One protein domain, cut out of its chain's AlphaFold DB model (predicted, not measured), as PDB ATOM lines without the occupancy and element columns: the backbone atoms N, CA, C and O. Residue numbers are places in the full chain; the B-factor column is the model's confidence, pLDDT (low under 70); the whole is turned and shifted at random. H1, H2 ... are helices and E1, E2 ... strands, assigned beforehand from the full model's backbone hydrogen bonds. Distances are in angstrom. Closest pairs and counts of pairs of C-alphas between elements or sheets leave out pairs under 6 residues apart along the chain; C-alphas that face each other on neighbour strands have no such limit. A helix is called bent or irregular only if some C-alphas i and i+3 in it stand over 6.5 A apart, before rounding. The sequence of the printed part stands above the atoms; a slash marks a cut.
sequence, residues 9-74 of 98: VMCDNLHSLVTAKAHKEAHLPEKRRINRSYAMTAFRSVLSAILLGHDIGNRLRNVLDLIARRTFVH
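Overview. This is residues 9 to 74 of the 98 residues of an uncharacterized protein of Dyella sp. M7H15-1 (UniProt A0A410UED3). H1 crosses one side of a helical hairpin, H2 and H3, and a tiny antiparallel sheet, E1 and E2, lies where H2 begins and H3 ends. The printed part has 66 residues, mostly helix, in the order H1, E1, H2, H3, E2. It is compact, with radius of gyration of the C-alphas 11.6 A and spans of 36 by 26 by 15 A.

Arrangement. H1, residues 9 to 25, touches H2, residues 36 to 51, about perpendicular at 76 degrees, with residues 15 to 19 alone; the closest C-alphas, His 15 and Met 40, are 6.3 A apart. With residues 18 to 23 alone it touches H3, residues 57 to 69, about perpendicular at 81 degrees; the closest C-alphas, Ala 22 and Leu 64, are 4.9 A apart. H2 and H3 form a hairpin, opposite ways at a shallow tilt of 5 degrees; the closest C-alphas, Ala 39 and Ile 67, are 5.3 A apart. E1, residues 32 to 34, and E2, residues 71 to 73, are antiparallel; N 33 and O 72, 3.0 A, are within hydrogen-bond range. In H1 and H3 every O i to N i+4 pair is within range, in H2 8 of 12; H2 is irregular, C-alphas 45 and 48 being 7.3 A apart.

Along the chain. H1 runs 24.2 A from C-alpha 9 (9.918, 15.699, 56.278), H2 20.8 A and H3 18.7 A. E2 ends at C-alpha 73 (2.018, 26.004, 33.076).

Size, cuts and confidence. The farthest C-alphas, Lys 31 and Leu 52, are 35.7 A apart. The printed part has no cut and no long link, and no printed residue is under 70.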
ATOM      1  N   VAL A   9      11.266  15.148  56.062       92.44
ATOM      2  CA  VAL A   9       9.918  15.699  56.278       92.44
ATOM      3  C   VAL A   9       9.991  17.205  56.529       92.44
ATOM      4  O   VAL A   9       9.262  17.969  55.893       92.44
ATOM      5  N   MET A  10      10.914  17.661  57.380       90.19
ATOM      6  CA  MET A  10      11.123  19.092  57.612       90.19
ATOM      7  C   MET A  10      11.515  19.840  56.333       90.19
ATOM      8  O   MET A  10      10.943  20.892  56.040       90.19
ATOM      9  N   CYS A  11      12.447  19.301  55.542       89.38
ATOM     10  CA  CYS A  11      12.854  19.919  54.280       89.38
ATOM     11  C   CYS A  11      11.687  20.028  53.285       89.38
ATOM     12  O   CYS A  11      11.499  21.084  52.674       89.38
ATOM     13  N   ASP A  12      10.884  18.972  53.142       91.62
ATOM     14  CA  ASP A  12       9.722  18.956  52.248       91.62
ATOM     15  C   ASP A  12       8.625  19.933  52.713       91.62
ATOM     16  O   ASP A  12       7.998  20.610  51.886       91.62
ATOM     17  N   ASN A  13       8.441  20.075  54.030       94.00
ATOM     18  CA  ASN A  13       7.513  21.035  54.627       94.00
ATOM     19  C   ASN A  13       7.958  22.481  54.386       94.00
ATOM     20  O   ASN A  13       7.165  23.287  53.893       94.00
ATOM     21  N   LEU A  14       9.227  22.807  54.656       91.69
ATOM     22  CA  LEU A  14       9.790  24.137  54.388       91.69
ATOM     23  C   LEU A  14       9.664  24.501  52.910       91.69
ATOM     24  O   LEU A  14       9.253  25.604  52.554       91.69
ATOM     25  N   HIS A  15       9.955  23.547  52.034       91.94
ATOM     26  CA  HIS A  15       9.841  23.748  50.602       91.94
ATOM     27  C   HIS A  15       8.387  23.993  50.162       91.94
ATOM     28  O   HIS A  15       8.106  24.902  49.370       91.94
ATOM     29  N   SER A  16       7.440  23.222  50.699       94.00
ATOM     30  CA  SER A  16       6.010  23.417  50.437       94.00
ATOM     31  C   SER A  16       5.524  24.776  50.945       94.00
ATOM     32  O   SER A  16       4.809  25.473  50.226       94.00
ATOM     33  N   LEU A  17       5.980  25.200  52.123       94.88
ATOM     34  CA  LEU A  17       5.648  26.498  52.707       94.88
ATOM     35  C   LEU A  17       6.169  27.663  51.856       94.88
ATOM     36  O   LEU A  17       5.402  28.556  51.500       94.88
ATOM     37  N   VAL A  18       7.452  27.642  51.485       94.94
ATOM     38  CA  VAL A  18       8.086  28.703  50.681       94.94
ATOM     39  C   VAL A  18       7.415  28.829  49.318       94.94
ATOM     40  O   VAL A  18       7.127  29.935  48.863       94.94
ATOM     41  N   THR A  19       7.115  27.701  48.670       95.56
ATOM     42  CA  THR A  19       6.428  27.719  47.373       95.56
ATOM     43  C   THR A  19       4.992  28.223  47.494       95.56
ATOM     44  O   THR A  19       4.588  29.065  46.697       95.56
ATOM     45  N   ALA A  20       4.232  27.796  48.505       95.56
ATOM     46  CA  ALA A  20       2.884  28.312  48.741       95.56
ATOM     47  C   ALA A  20       2.890  29.823  49.029       95.56
ATOM     48  O   ALA A  20       2.076  30.567  48.479       95.56
ATOM     49  N   LYS A  21       3.844  30.294  49.839       96.00
ATOM     50  CA  LYS A  21       3.996  31.709  50.184       96.00
ATOM     51  C   LYS A  21       4.359  32.558  48.965       96.00
ATOM     52  O   LYS A  21       3.676  33.546  48.715       96.00
ATOM     53  N   ALA A  22       5.355  32.143  48.181       96.56
ATOM     54  CA  ALA A  22       5.745  32.834  46.951       96.56
ATOM     55  C   ALA A  22       4.604  32.866  45.919       96.56
ATOM     56  O   ALA A  22       4.394  33.882  45.261       96.56
ATOM     57  N   HIS A  23       3.832  31.776  45.797       96.94
ATOM     58  CA  HIS A  23       2.674  31.719  44.898       96.94
ATOM     59  C   HIS A  23       1.594  32.722  45.307       96.94
ATOM     60  O   HIS A  23       1.125  33.494  44.468       96.94
ATOM     61  N   LYS A  24       1.277  32.761  46.609       96.31
ATOM     62  CA  LYS A  24       0.300  33.686  47.187       96.31
ATOM     63  C   LYS A  24       0.731  35.147  47.041       96.31
ATOM     64  O   LYS A  24      -0.072  35.964  46.614       96.31
ATOM     65  N   GLU A  25       1.976  35.487  47.379       95.50
ATOM     66  CA  GLU A  25       2.460  36.878  47.333       95.50
ATOM     67  C   GLU A  25       2.534  37.439  45.914       95.50
ATOM     68  O   GLU A  25       2.204  38.602  45.689       95.50
ATOM     69  N   ALA A  26       2.901  36.608  44.941       95.62
ATOM     70  CA  ALA A  26       2.931  37.009  43.541       95.62
ATOM     71  C   ALA A  26       1.567  36.897  42.838       95.62
ATOM     72  O   ALA A  26       1.502  37.106  41.627       95.62
ATOM     73  N   HIS A  27       0.494  36.564  43.570       95.38
ATOM     74  CA  HIS A  27      -0.870  36.443  43.044       95.38
ATOM     75  C   HIS A  27      -0.935  35.563  41.784       95.38
ATOM     76  O   HIS A  27      -1.582  35.894  40.787       95.38
ATOM     77  N   LEU A  28      -0.206  34.445  41.801       94.31
ATOM     78  CA  LEU A  28      -0.072  33.606  40.620       94.31
ATOM     79  C   LEU A  28      -1.405  32.917  40.277       94.31
ATOM     80  O   LEU A  28      -2.099  32.423  41.168       94.31
ATOM     81  N   PRO A  29      -1.744  32.773  38.982       94.19
ATOM     82  CA  PRO A  29      -2.888  31.970  38.572       94.19
ATOM     83  C   PRO A  29      -2.737  30.510  39.016       94.19
ATOM     84  O   PRO A  29      -1.638  29.956  38.980       94.19
ATOM     85  N   GLU A  30      -3.844  29.828  39.304       89.88
ATOM     86  CA  GLU A  30      -3.845  28.415  39.724       89.88
ATOM     87  C   GLU A  30      -3.155  27.480  38.706       89.88
ATOM     88  O   GLU A  30      -2.453  26.526  39.050       89.88
ATOM     89  N   LYS A  31      -3.284  27.802  37.413       91.38
ATOM     90  CA  LYS A  31      -2.646  27.062  36.311       91.38
ATOM     91  C   LYS A  31      -1.121  27.231  36.273       91.38
ATOM     92  O   LYS A  31      -0.450  26.485  35.560       91.38
ATOM     93  N   ARG A  32      -0.551  28.207  36.984       93.75
ATOM     94  CA  ARG A  32       0.897  28.442  37.075       93.75
ATOM     95  C   ARG A  32       1.420  27.836  38.370       93.75
ATOM     96  O   ARG A  32       1.056  28.260  39.460       93.75
ATOM     97  N   ARG A  33       2.311  26.855  38.243       93.19
ATOM     98  CA  ARG A  33       2.999  26.241  39.383       93.19
ATOM     99  C   ARG A  33       4.447  26.695  39.435       93.19
ATOM    100  O   ARG A  33       5.076  26.886  38.396       93.19
ATOM    101  N   ILE A  34       4.974  26.839  40.644       95.50
ATOM    102  CA  ILE A  34       6.383  27.164  40.878       95.50
ATOM    103  C   ILE A  34       7.256  25.945  40.573       95.50
ATOM    104  O   ILE A  34       6.903  24.807  40.901       95.50
ATOM    105  N   ASN A  35       8.415  26.180  39.959       93.56
ATOM    106  CA  ASN A  35       9.438  25.155  39.803       93.56
ATOM    107  C   ASN A  35      10.062  24.839  41.171       93.56
ATOM    108  O   ASN A  35      10.915  25.574  41.664       93.56
ATOM    109  N   ARG A  36       9.645  23.714  41.758       89.38
ATOM    110  CA  ARG A  36      10.128  23.224  43.054       89.38
ATOM    111  C   ARG A  36      11.652  23.053  43.101       89.38
ATOM    112  O   ARG A  36      12.300  23.519  44.028       89.38
ATOM    113  N   SER A  37      12.269  22.455  42.083       89.25
ATOM    114  CA  SER A  37      13.730  22.278  42.075       89.25
ATOM    115  C   SER A  37      14.473  23.614  42.140       89.25
ATOM    116  O   SER A  37      15.446  23.742  42.877       89.25
ATOM    117  N   TYR A  38      13.982  24.627  41.422       92.62
ATOM    118  CA  TYR A  38      14.542  25.974  41.491       92.62
ATOM    119  C   TYR A  38      14.283  26.643  42.846       92.62
ATOM    120  O   TYR A  38      15.187  27.261  43.406       92.62
ATOM    121  N   ALA A  39      13.067  26.498  43.380       93.50
ATOM    122  CA  ALA A  39      12.677  27.096  44.650       93.50
ATOM    123  C   ALA A  39      13.591  26.659  45.797       93.50
ATOM    124  O   ALA A  39      14.044  27.502  46.567       93.50
ATOM    125  N   MET A  40      13.935  25.369  45.858       90.81
ATOM    126  CA  MET A  40      14.855  24.862  46.873       90.81
ATOM    127  C   MET A  40      16.264  25.450  46.730       90.81
ATOM    128  O   MET A  40      16.869  25.847  47.723       90.81
ATOM    129  N   THR A  41      16.786  25.542  45.504       92.56
ATOM    130  CA  THR A  41      18.106  26.141  45.252       92.56
ATOM    131  C   THR A  41      18.151  27.605  45.676       92.56
ATOM    132  O   THR A  41      19.087  28.008  46.360       92.56
ATOM    133  N   ALA A  42      17.129  28.390  45.325       93.94
ATOM    134  CA  ALA A  42      17.038  29.791  45.724       93.94
ATOM    135  C   ALA A  42      16.868  29.945  47.246       93.94
ATOM    136  O   ALA A  42      17.516  30.781  47.858       93.94
ATOM    137  N   PHE A  43      16.043  29.109  47.882       93.25
ATOM    138  CA  PHE A  43      15.804  29.181  49.324       93.25
ATOM    139  C   PHE A  43      17.038  28.818  50.162       93.25
ATOM    140  O   PHE A  43      17.277  29.418  51.212       93.25
ATOM    141  N   ARG A  44      17.879  27.892  49.684       92.06
ATOM    142  CA  ARG A  44      19.130  27.519  50.365       92.06
ATOM    143  C   ARG A  44      20.059  28.707  50.622       92.06
ATOM    144  O   ARG A  44      20.762  28.681  51.624       92.06
ATOM    145  N   SER A  45      20.037  29.752  49.788       91.69
ATOM    146  CA  SER A  45      20.903  30.925  49.981       91.69
ATOM    147  C   SER A  45      20.543  31.761  51.214       91.69
ATOM    148  O   SER A  45      21.354  32.573  51.650       91.69
ATOM    149  N   VAL A  46      19.330  31.607  51.753       93.19
ATOM    150  CA  VAL A  46      18.863  32.316  52.957       93.19
ATOM    151  C   VAL A  46      18.596  31.382  54.134       93.19
ATOM    152  O   VAL A  46      18.528  31.852  55.265       93.19
ATOM    153  N   LEU A  47      18.505  30.068  53.903       91.38
ATOM    154  CA  LEU A  47      18.175  29.074  54.927       91.38
ATOM    155  C   LEU A  47      19.112  29.130  56.141       91.38
ATOM    156  O   LEU A  47      18.634  29.191  57.268       91.38
ATOM    157  N   SER A  48      20.429  29.163  55.927       90.56
ATOM    158  CA  SER A  48      21.391  29.244  57.034       90.56
ATOM    159  C   SER A  48      21.199  30.509  57.868       90.56
ATOM    160  O   SER A  48      21.258  30.452  59.088       90.56
ATOM    161  N   ALA A  49      20.905  31.642  57.225       92.50
ATOM    162  CA  ALA A  49      20.683  32.897  57.931       92.50
ATOM    163  C   ALA A  49      19.383  32.881  58.755       92.50
ATOM    164  O   ALA A  49      19.366  33.406  59.863       92.50
ATOM    165  N   ILE A  50      18.331  32.221  58.251       90.94
ATOM    166  CA  ILE A  50      17.080  31.983  58.993       90.94
ATOM    167  C   ILE A  50      17.346  31.132  60.234       90.94
ATOM    168  O   ILE A  50      16.900  31.482  61.321       90.94
ATOM    169  N   LEU A  51      18.079  30.025  60.079       89.19
ATOM    170  CA  LEU A  51      18.366  29.096  61.178       89.19
ATOM    171  C   LEU A  51      19.229  29.728  62.276       89.19
ATOM    172  O   LEU A  51      19.099  29.363  63.438       89.19
ATOM    173  N   LEU A  52      20.080  30.685  61.909       94.12
ATOM    174  CA  LEU A  52      20.897  31.462  62.841       94.12
ATOM    175  C   LEU A  52      20.158  32.679  63.429       94.12
ATOM    176  O   LEU A  52      20.733  33.404  64.234       94.12
ATOM    177  N   GLY A  53      18.900  32.921  63.038       91.31
ATOM    178  CA  GLY A  53      18.089  34.018  63.570       91.31
ATOM    179  C   GLY A  53      18.503  35.413  63.092       91.31
ATOM    180  O   GLY A  53      18.201  36.400  63.757       91.31
ATOM    181  N   HIS A  54      19.195  35.524  61.955       94.06
ATOM    182  CA  HIS A  54      19.558  36.827  61.395       94.06
ATOM    183  C   HIS A  54      18.337  37.570  60.841       94.06
ATOM    184  O   HIS A  54      17.444  36.968  60.237       94.06
ATOM    185  N   ASP A  55      18.347  38.903  60.947       92.56
ATOM    186  CA  ASP A  55      17.371  39.735  60.247       92.56
ATOM    187  C   ASP A  55      17.658  39.739  58.739       92.56
ATOM    188  O   ASP A  55      18.648  40.291  58.250       92.56
ATOM    189  N   ILE A  56      16.783  39.069  57.993       93.19
ATOM    190  CA  ILE A  56      16.904  38.895  56.548       93.19
ATOM    191  C   ILE A  56      15.625  39.259  55.793       93.19
ATOM    192  O   ILE A  56      15.452  38.808  54.658       93.19
ATOM    193  N   GLY A  57      14.725  40.056  56.381       92.50
ATOM    194  CA  GLY A  57      13.388  40.306  55.820       92.50
ATOM    195  C   GLY A  57      13.399  40.689  54.332       92.50
ATOM    196  O   GLY A  57      12.713  40.070  53.514       92.50
ATOM    197  N   ASN A  58      14.269  41.631  53.950       94.00
ATOM    198  CA  ASN A  58      14.421  42.062  52.555       94.00
ATOM    199  C   ASN A  58      14.997  40.967  51.646       94.00
ATOM    200  O   ASN A  58      14.517  40.766  50.531       94.00
ATOM    201  N   ARG A  59      16.005  40.221  52.115       94.25
ATOM    202  CA  ARG A  59      16.597  39.115  51.342       94.25
ATOM    203  C   ARG A  59      15.585  37.997  51.122       94.25
ATOM    204  O   ARG A  59      15.499  37.474  50.015       94.25
ATOM    205  N   LEU A  60      14.798  37.665  52.144       94.50
ATOM    206  CA  LEU A  60      13.741  36.666  52.047       94.50
ATOM    207  C   LEU A  60      12.673  37.094  51.035       94.50
ATOM    208  O   LEU A  60      12.311  36.298  50.172       94.50
ATOM    209  N   ARG A  61      12.232  38.357  51.074       95.31
ATOM    210  CA  ARG A  61      11.290  38.900  50.085       95.31
ATOM    211  C   ARG A  61      11.840  38.811  48.657       95.31
ATOM    212  O   ARG A  61      11.132  38.352  47.764       95.31
ATOM    213  N   ASN A  62      13.110  39.162  48.449       95.69
ATOM    214  CA  ASN A  62      13.761  39.049  47.139       95.69
ATOM    215  C   ASN A  62      13.826  37.595  46.646       95.69
ATOM    216  O   ASN A  62      13.604  37.325  45.466       95.69
ATOM    217  N   VAL A  63      14.103  36.647  47.546       96.12
ATOM    218  CA  VAL A  63      14.086  35.216  47.216       96.12
ATOM    219  C   VAL A  63      12.676  34.761  46.840       96.12
ATOM    220  O   VAL A  63      12.525  34.069  45.837       96.12
ATOM    221  N   LEU A  64      11.641  35.163  47.582       96.44
ATOM    222  CA  LEU A  64      10.253  34.810  47.263       96.44
ATOM    223  C   LEU A  64       9.833  35.332  45.880       96.44
ATOM    224  O   LEU A  64       9.254  34.572  45.101       96.44
ATOM    225  N   ASP A  65      10.202  36.566  45.527       96.06
ATOM    226  CA  ASP A  65       9.968  37.121  44.186       96.06
ATOM    227  C   ASP A  65      10.733  36.337  43.100       96.06
ATOM    228  O   ASP A  65      10.171  35.923  42.081       96.06
ATOM    229  N   LEU A  66      12.008  36.017  43.344       95.94
ATOM    230  CA  LEU A  66      12.815  35.210  42.426       95.94
ATOM    231  C   LEU A  66      12.199  33.822  42.177       95.94
ATOM    232  O   LEU A  66      12.210  33.324  41.045       95.94
ATOM    233  N   ILE A  67      11.655  33.201  43.223       96.38
ATOM    234  CA  ILE A  67      10.949  31.920  43.152       96.38
ATOM    235  C   ILE A  67       9.662  32.063  42.334       96.38
ATOM    236  O   ILE A  67       9.414  31.250  41.438       96.38
ATOM    237  N   ALA A  68       8.870  33.106  42.589       95.88
ATOM    238  CA  ALA A  68       7.616  33.358  41.888       95.88
ATOM    239  C   ALA A  68       7.799  33.611  40.382       95.88
ATOM    240  O   ALA A  68       6.955  33.220  39.574       95.88
ATOM    241  N   ARG A  69       8.937  34.184  39.971       95.44
ATOM    242  CA  ARG A  69       9.288  34.373  38.551       95.44
ATOM    243  C   ARG A  69       9.588  33.058  37.823       95.44
ATOM    244  O   ARG A  69       9.507  32.998  36.593       95.44
ATOM    245  N   ARG A  70       9.927  31.981  38.540       95.62
ATOM    246  CA  ARG A  70      10.219  30.662  37.952       95.62
ATOM    247  C   ARG A  70       9.028  29.723  38.063       95.62
ATOM    248  O   ARG A  70       8.973  28.825  38.901       95.62
ATOM    249  N   THR A  71       8.097  29.893  37.128       95.19
ATOM    250  CA  THR A  71       6.879  29.081  37.031       95.19
ATOM    251  C   THR A  71       6.783  28.310  35.720       95.19
ATOM    252  O   THR A  71       7.434  28.620  34.724       95.19
ATOM    253  N   PHE A  72       5.925  27.295  35.711       92.25
ATOM    254  CA  PHE A  72       5.519  26.562  34.519       92.25
ATOM    255  C   PHE A  72       3.994  26.448  34.462       92.25
ATOM    256  O   PHE A  72       3.306  26.524  35.482       92.25
ATOM    257  N   VAL A  73       3.452  26.271  33.256       92.31
ATOM    258  CA  VAL A  73       2.018  26.004  33.076       92.31
ATOM    259  C   VAL A  73       1.749  24.550  33.441       92.31
ATOM    260  O   VAL A  73       2.198  23.634  32.750       92.31
ATOM    261  N   HIS A  74       1.002  24.340  34.516       90.00
ATOM    262  CA  HIS A  74       0.502  23.034  34.897       90.00
ATOM    263  C   HIS A  74      -0.765  22.716  34.101       90.00
ATOM    264  O   HIS A  74      -1.712  23.500  34.068       90.00
TER     265      HIS A  74